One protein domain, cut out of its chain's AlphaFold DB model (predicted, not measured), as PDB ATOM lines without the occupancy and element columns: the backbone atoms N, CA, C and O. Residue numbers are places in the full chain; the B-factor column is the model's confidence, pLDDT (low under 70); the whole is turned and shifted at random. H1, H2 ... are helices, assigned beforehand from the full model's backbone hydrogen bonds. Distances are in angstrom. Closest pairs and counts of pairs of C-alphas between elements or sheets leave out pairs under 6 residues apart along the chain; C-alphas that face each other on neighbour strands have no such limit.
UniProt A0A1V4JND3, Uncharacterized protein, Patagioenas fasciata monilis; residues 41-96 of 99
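Overview. This is residues 41 to 96 of the 99 residues of an uncharacterized protein of Patagioenas fasciata monilis (UniProt A0A1V4JND3). With little regular structure, this flat domain has two helices well separated at opposite ends, H2 and H1, and a long looping link between them. Part of that link folds back on itself, residues 72 to 73 pairing antiparallel with residues 80 to 81. The printed part has 56 residues, with two named helices, H1 then H2, and no named strand; the class is all helix, with 21 residues in named elements. It is only just compact, close to loose, with a radius of gyration of the C-alphas of 12.2 A and spans of 36 by 27 by 13 A.

Along the chain. H2, residues 84 to 95, is the longest helix, 15.4 A from C-alpha 84 at (35.413, -10.156, 32.100) to C-alpha 95 at (40.593, -17.022, 44.839). H1, residues 50 to 58, is 12.7 A long and begins at C-alpha 50 at (40.313, 11.648, 46.302).

Arrangement. H2 and H1 are apart. In both, every O i to N i+4 pair is within hydrogen-bond range.

Size, cuts and confidence. The C-alphas farthest apart, of Gly 64 and His 96, are 37.6 A apart. The printed part has no cut. The link from H1 to H2 is long, 25 residues. Mean pLDDT of the printed part is 72.5; residues 41 to 44, 47 to 48 and 59 to 70 are under 70.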
ATOM      1  N   GLN A  41      31.762   4.614  42.975       67.25
ATOM      2  CA  GLN A  41      30.369   4.155  42.862       67.25
ATOM      3  C   GLN A  41      30.114   3.242  41.647       67.25
ATOM      4  O   GLN A  41      29.095   2.568  41.579       67.25
ATOM      5  N   LEU A  42      31.040   3.199  40.681       68.62
ATOM      6  CA  LEU A  42      30.923   2.359  39.484       68.62
ATOM      7  C   LEU A  42      31.482   0.944  39.685       68.62
ATOM      8  O   LEU A  42      31.033   0.013  39.027       68.62
ATOM      9  N   CYS A  43      32.480   0.765  40.557       68.00
ATOM     10  CA  CYS A  43      33.121  -0.542  40.742       68.00
ATOM     11  C   CYS A  43      33.525  -0.864  42.189       68.00
ATOM     12  O   CYS A  43      34.297  -1.786  42.415       68.00
ATOM     13  N   GLY A  44      33.106  -0.088  43.184       66.50
ATOM     14  CA  GLY A  44      33.445  -0.309  44.593       66.50
ATOM     15  C   GLY A  44      34.938  -0.182  44.931       66.50
ATOM     16  O   GLY A  44      35.371  -0.608  46.000       66.50
ATOM     17  N   PHE A  45      35.767   0.372  44.034       70.25
ATOM     18  CA  PHE A  45      37.195   0.556  44.302       70.25
ATOM     19  C   PHE A  45      37.391   1.596  45.401       70.25
ATOM     20  O   PHE A  45      36.995   2.748  45.242       70.25
ATOM     21  N   ARG A  46      38.041   1.200  46.498       71.12
ATOM     22  CA  ARG A  46      38.354   2.090  47.618       71.12
ATOM     23  C   ARG A  46      39.787   2.577  47.534       71.12
ATOM     24  O   ARG A  46      40.726   1.783  47.518       71.12
ATOM     25  N   CYS A  47      39.961   3.890  47.576       66.94
ATOM     26  CA  CYS A  47      41.263   4.504  47.782       66.94
ATOM     27  C   CYS A  47      41.216   5.546  48.896       66.94
ATOM     28  O   CYS A  47      40.201   6.202  49.122       66.94
ATOM     29  N   ARG A  48      42.365   5.720  49.555       65.62
ATOM     30  CA  ARG A  48      42.548   6.649  50.677       65.62
ATOM     31  C   ARG A  48      42.576   8.125  50.254       65.62
ATOM     32  O   ARG A  48      42.496   9.005  51.100       65.62
ATOM     33  N   GLN A  49      42.741   8.406  48.960       70.00
ATOM     34  CA  GLN A  49      42.910   9.758  48.427       70.00
ATOM     35  C   GLN A  49      41.914  10.033  47.298       70.00
ATOM     36  O   GLN A  49      41.773   9.235  46.372       70.00
ATOM     37  N   ARG A  50      41.278  11.210  47.326       71.00
ATOM     38  CA  ARG A  50      40.313  11.648  46.302       71.00
ATOM     39  C   ARG A  50      40.960  11.827  44.929       71.00
ATOM     40  O   ARG A  50      40.366  11.435  43.938       71.00
ATOM     41  N   ALA A  51      42.207  12.303  44.878       74.50
ATOM     42  CA  ALA A  51      42.987  12.400  43.642       74.50
ATOM     43  C   ALA A  51      43.225  11.028  42.983       74.50
ATOM     44  O   ALA A  51      43.122  10.899  41.762       74.50
ATOM     45  N   SER A  52      43.478   9.987  43.788       75.44
ATOM     46  CA  SER A  52      43.571   8.612  43.293       75.44
ATOM     47  C   SER A  52      42.234   8.122  42.750       75.44
ATOM     48  O   SER A  52      42.237   7.445  41.724       75.44
ATOM     49  N   LEU A  53      41.104   8.503  43.368       76.38
ATOM     50  CA  LEU A  53      39.792   8.198  42.803       76.38
ATOM     51  C   LEU A  53      39.588   8.941  41.484       76.38
ATOM     52  O   LEU A  53      39.197   8.321  40.511       76.38
ATOM     53  N   THR A  54      39.904  10.231  41.398       75.62
ATOM     54  CA  THR A  54      39.768  11.010  40.159       75.62
ATOM     55  C   THR A  54      40.604  10.424  39.018       75.62
ATOM     56  O   THR A  54      40.126  10.301  37.892       75.62
ATOM     57  N   TRP A  55      41.844  10.002  39.289       75.00
ATOM     58  CA  TRP A  55      42.658   9.282  38.303       75.00
ATOM     59  C   TRP A  55      42.061   7.914  37.958       75.00
ATOM     60  O   TRP A  55      41.988   7.545  36.790       75.00
ATOM     61  N   HIS A  56      41.553   7.190  38.953       76.69
ATOM     62  CA  HIS A  56      40.837   5.941  38.743       76.69
ATOM     63  C   HIS A  56      39.576   6.127  37.877       76.69
ATOM     64  O   HIS A  56      39.345   5.310  36.993       76.69
ATOM     65  N   MET A  57      38.815   7.215  38.042       72.38
ATOM     66  CA  MET A  57      37.640   7.564  37.226       72.38
ATOM     67  C   MET A  57      37.999   7.814  35.757       72.38
ATOM     68  O   MET A  57      37.195   7.528  34.873       72.38
ATOM     69  N   ARG A  58      39.234   8.234  35.448       73.56
ATOM     70  CA  ARG A  58      39.707   8.276  34.052       73.56
ATOM     71  C   ARG A  58      39.772   6.888  33.423       73.56
ATOM     72  O   ARG A  58      39.509   6.747  32.238       73.56
ATOM     73  N   ARG A  59      40.037   5.847  34.219       68.50
ATOM     74  CA  ARG A  59      39.998   4.448  33.762       68.50
ATOM     75  C   ARG A  59      38.574   3.949  33.478       68.50
ATOM     76  O   ARG A  59      38.442   2.934  32.805       68.50
ATOM     77  N   HIS A  60      37.549   4.641  33.982       65.75
ATOM     78  CA  HIS A  60      36.137   4.402  33.651       65.75
ATOM     79  C   HIS A  60      35.675   5.159  32.400       65.75
ATOM     80  O   HIS A  60      34.656   4.794  31.834       65.75
ATOM     81  N   GLY A  61      36.410   6.186  31.957       64.06
ATOM     82  CA  GLY A  61      36.026   7.013  30.803       64.06
ATOM     83  C   GLY A  61      35.525   8.419  31.150       64.06
ATOM     84  O   GLY A  61      34.765   9.009  30.391       64.06
ATOM     85  N   GLY A  62      35.934   8.993  32.285       58.16
ATOM     86  CA  GLY A  62      35.549  10.357  32.661       58.16
ATOM     87  C   GLY A  62      36.523  11.445  32.205       58.16
ATOM     88  O   GLY A  62      37.281  11.924  33.046       58.16
ATOM     89  N   ALA A  63      36.503  11.792  30.909       46.97
ATOM     90  CA  ALA A  63      36.729  13.127  30.305       46.97
ATOM     91  C   ALA A  63      37.152  12.973  28.827       46.97
ATOM     92  O   ALA A  63      38.331  13.054  28.500       46.97
ATOM     93  N   GLY A  64      36.181  12.742  27.940       46.72
ATOM     94  CA  GLY A  64      36.387  12.776  26.489       46.72
ATOM     95  C   GLY A  64      36.521  11.402  25.833       46.72
ATOM     96  O   GLY A  64      37.554  10.756  25.929       46.72
ATOM     97  N   GLY A  65      35.459  10.996  25.132       47.31
ATOM     98  CA  GLY A  65      35.508  10.128  23.954       47.31
ATOM     99  C   GLY A  65      36.105   8.731  24.121       47.31
ATOM    100  O   GLY A  65      37.299   8.548  23.920       47.31
ATOM    101  N   SER A  66      35.244   7.743  24.384       45.91
ATOM    102  CA  SER A  66      35.217   6.379  23.802       45.91
ATOM    103  C   SER A  66      34.505   5.451  24.789       45.91
ATOM    104  O   SER A  66      34.977   5.274  25.908       45.91
ATOM    105  N   GLY A  67      33.363   4.883  24.391       51.50
ATOM    106  CA  GLY A  67      32.488   4.032  25.208       51.50
ATOM    107  C   GLY A  67      33.117   2.712  25.671       51.50
ATOM    108  O   GLY A  67      32.754   1.642  25.192       51.50
ATOM    109  N   GLY A  68      34.064   2.776  26.605       56.69
ATOM    110  CA  GLY A  68      34.605   1.611  27.297       56.69
ATOM    111  C   GLY A  68      33.649   1.121  28.384       56.69
ATOM    112  O   GLY A  68      33.160   1.914  29.185       56.69
ATOM    113  N   ALA A  69      33.396  -0.189  28.425       59.09
ATOM    114  CA  ALA A  69      32.609  -0.813  29.485       59.09
ATOM    115  C   ALA A  69      33.232  -0.553  30.874       59.09
ATOM    116  O   ALA A  69      34.464  -0.512  30.995       59.09
ATOM    117  N   PRO A  70      32.410  -0.410  31.931       63.75
ATOM    118  CA  PRO A  70      32.910  -0.204  33.283       63.75
ATOM    119  C   PRO A  70      33.848  -1.353  33.707       63.75
ATOM    120  O   PRO A  70      33.590  -2.520  33.394       63.75
ATOM    121  N   PRO A  71      34.952  -1.055  34.417       71.06
ATOM    122  CA  PRO A  71      35.878  -2.054  34.908       71.06
ATOM    123  C   PRO A  71      35.185  -2.944  35.937       71.06
ATOM    124  O   PRO A  71      34.518  -2.479  36.858       71.06
ATOM    125  N   LEU A  72      35.405  -4.244  35.800       78.38
ATOM    126  CA  LEU A  72      34.745  -5.274  36.580       78.38
ATOM    127  C   LEU A  72      35.494  -5.496  37.899       78.38
ATOM    128  O   LEU A  72      36.679  -5.870  37.869       78.38
ATOM    129  N   PRO A  73      34.852  -5.263  39.054       76.19
ATOM    130  CA  PRO A  73      35.479  -5.479  40.347       76.19
ATOM    131  C   PRO A  73      35.504  -6.953  40.744       76.19
ATOM    132  O   PRO A  73      34.601  -7.722  40.424       76.19
ATOM    133  N   CYS A  74      36.549  -7.348  41.470       79.81
ATOM    134  CA  CYS A  74      36.597  -8.658  42.102       79.81
ATOM    135  C   CYS A  74      35.789  -8.639  43.411       79.81
ATOM    136  O   CYS A  74      36.046  -7.792  44.263       79.81
ATOM    137  N   PRO A  75      34.867  -9.591  43.643       79.25
ATOM    138  CA  PRO A  75      34.060  -9.619  44.866       79.25
ATOM    139  C   PRO A  75      34.857 -10.025  46.118       79.25
ATOM    140  O   PRO A  75      34.350  -9.905  47.228       79.25
ATOM    141  N   ARG A  76      36.090 -10.536  45.965       79.38
ATOM    142  CA  ARG A  76      36.918 -11.027  47.086       79.38
ATOM    143  C   ARG A  76      38.131 -10.151  47.398       79.38
ATOM    144  O   ARG A  76      38.802 -10.391  48.398       79.38
ATOM    145  N   CYS A  77      38.455  -9.166  46.557       79.94
ATOM    146  CA  CYS A  77      39.608  -8.291  46.768       79.94
ATOM    147  C   CYS A  77      39.442  -6.938  46.051       79.94
ATOM    148  O   CYS A  77      38.679  -6.840  45.097       79.94
ATOM    149  N   PRO A  78      40.205  -5.895  46.424       70.69
ATOM    150  CA  PRO A  78      40.064  -4.554  45.843       70.69
ATOM    151  C   PRO A  78      40.612  -4.417  44.403       70.69
ATOM    152  O   PRO A  78      40.892  -3.305  43.952       70.69
ATOM    153  N   ARG A  79      40.813  -5.521  43.662       76.19
ATOM    154  CA  ARG A  79      41.256  -5.475  42.256       76.19
ATOM    155  C   ARG A  79      40.078  -5.253  41.310       76.19
ATOM    156  O   ARG A  79      38.960  -5.692  41.554       76.19
ATOM    157  N   CYS A  80      40.362  -4.604  40.183       75.69
ATOM    158  CA  CYS A  80      39.379  -4.273  39.155       75.69
ATOM    159  C   CYS A  80      39.990  -4.464  37.759       75.69
ATOM    160  O   CYS A  80      41.090  -3.961  37.494       75.69
ATOM    161  N   PHE A  81      39.263  -5.129  36.865       78.62
ATOM    162  CA  PHE A  81      39.735  -5.586  35.555       78.62
ATOM    163  C   PHE A  81      39.018  -4.867  34.415       78.62
ATOM    164  O   PHE A  81      37.856  -4.512  34.540       78.62
ATOM    165  N   ARG A  82      39.705  -4.660  33.285       72.06
ATOM    166  CA  ARG A  82      39.117  -4.016  32.095       72.06
ATOM    167  C   ARG A  82      38.247  -4.956  31.254       72.06
ATOM    168  O   ARG A  82      37.529  -4.490  30.384       72.06
ATOM    169  N   THR A  83      38.330  -6.266  31.489       78.06
ATOM    170  CA  THR A  83      37.583  -7.280  30.738       78.06
ATOM    171  C   THR A  83      37.085  -8.393  31.661       78.06
ATOM    172  O   THR A  83      37.748  -8.708  32.661       78.06
ATOM    173  N   PRO A  84      35.950  -9.034  31.325       81.19
ATOM    174  CA  PRO A  84      35.413 -10.156  32.100       81.19
ATOM    175  C   PRO A  84      36.350 -11.361  32.100       81.19
ATOM    176  O   PRO A  84      36.482 -12.038  33.117       81.19
ATOM    177  N   GLN A  85      37.083 -11.581  31.004       86.62
ATOM    178  CA  GLN A  85      38.094 -12.634  30.921       86.62
ATOM    179  C   GLN A  85      39.205 -12.432  31.963       86.62
ATOM    180  O   GLN A  85      39.566 -13.371  32.670       86.62
ATOM    181  N   GLY A  86      39.713 -11.200  32.099       86.12
ATOM    182  CA  GLY A  86      40.766 -10.869  33.060       86.12
ATOM    183  C   GLY A  86      40.318 -11.056  34.509       86.12
ATOM    184  O   GLY A  86      41.075 -11.604  35.311       86.12
ATOM    185  N   LEU A  87      39.073 -10.673  34.823       86.62
ATOM    186  CA  LEU A  87      38.479 -10.946  36.132       86.62
ATOM    187  C   LEU A  87      38.380 -12.456  36.377       86.62
ATOM    188  O   LEU A  87      38.877 -12.927  37.394       86.62
ATOM    189  N   LYS A  88      37.823 -13.224  35.429       87.62
ATOM    190  CA  LYS A  88      37.662 -14.680  35.554       87.62
ATOM    191  C   LYS A  88      38.997 -15.385  35.809       87.62
ATOM    192  O   LYS A  88      39.092 -16.164  36.750       87.62
ATOM    193  N   PHE A  89      40.039 -15.081  35.033       87.44
ATOM    194  CA  PHE A  89      41.369 -15.671  35.234       87.44
ATOM    195  C   PHE A  89      41.973 -15.321  36.593       87.44
ATOM    196  O   PHE A  89      42.545 -16.184  37.256       87.44
ATOM    197  N   HIS A  90      41.836 -14.067  37.027       87.62
ATOM    198  CA  HIS A  90      42.285 -13.667  38.353       87.62
ATOM    199  C   HIS A  90      41.532 -14.407  39.457       87.62
ATOM    200  O   HIS A  90      42.168 -14.936  40.363       87.62
ATOM    201  N   THR A  91      40.203 -14.465  39.390       86.50
ATOM    202  CA  THR A  91      39.391 -15.143  40.400       86.50
ATOM    203  C   THR A  91      39.727 -16.630  40.453       86.50
ATOM    204  O   THR A  91      39.923 -17.152  41.547       86.50
ATOM    205  N   LEU A  92      39.899 -17.284  39.299       87.38
ATOM    206  CA  LEU A  92      40.339 -18.678  39.226       87.38
ATOM    207  C   LEU A  92      41.712 -18.860  39.885       87.38
ATOM    208  O   LEU A  92      41.831 -19.598  40.851       87.38
ATOM    209  N   LYS A  93      42.738 -18.123  39.455       85.38
ATOM    210  CA  LYS A  93      44.108 -18.316  39.961       85.38
ATOM    211  C   LYS A  93      44.304 -17.869  41.417       85.38
ATOM    212  O   LYS A  93      45.120 -18.438  42.129       85.38
ATOM    213  N   SER A  94      43.651 -16.785  41.836       83.56
ATOM    214  CA  SER A  94      43.919 -16.110  43.117       83.56
ATOM    215  C   SER A  94      42.900 -16.410  44.216       83.56
ATOM    216  O   SER A  94      43.216 -16.208  45.384       83.56
ATOM    217  N   HIS A  95      41.681 -16.831  43.871       84.81
ATOM    218  CA  HIS A  95      40.593 -17.022  44.839       84.81
ATOM    219  C   HIS A  95      39.920 -18.392  44.763       84.81
ATOM    220  O   HIS A  95      39.261 -18.775  45.726       84.81
ATOM    221  N   HIS A  96      40.121 -19.134  43.675       73.25
ATOM    222  CA  HIS A  96      39.777 -20.547  43.564       73.25
ATOM    223  C   HIS A  96      41.040 -21.386  43.337       73.25
ATOM    224  O   HIS A  96      41.200 -21.955  42.256       73.25
TER     225      HIS A  96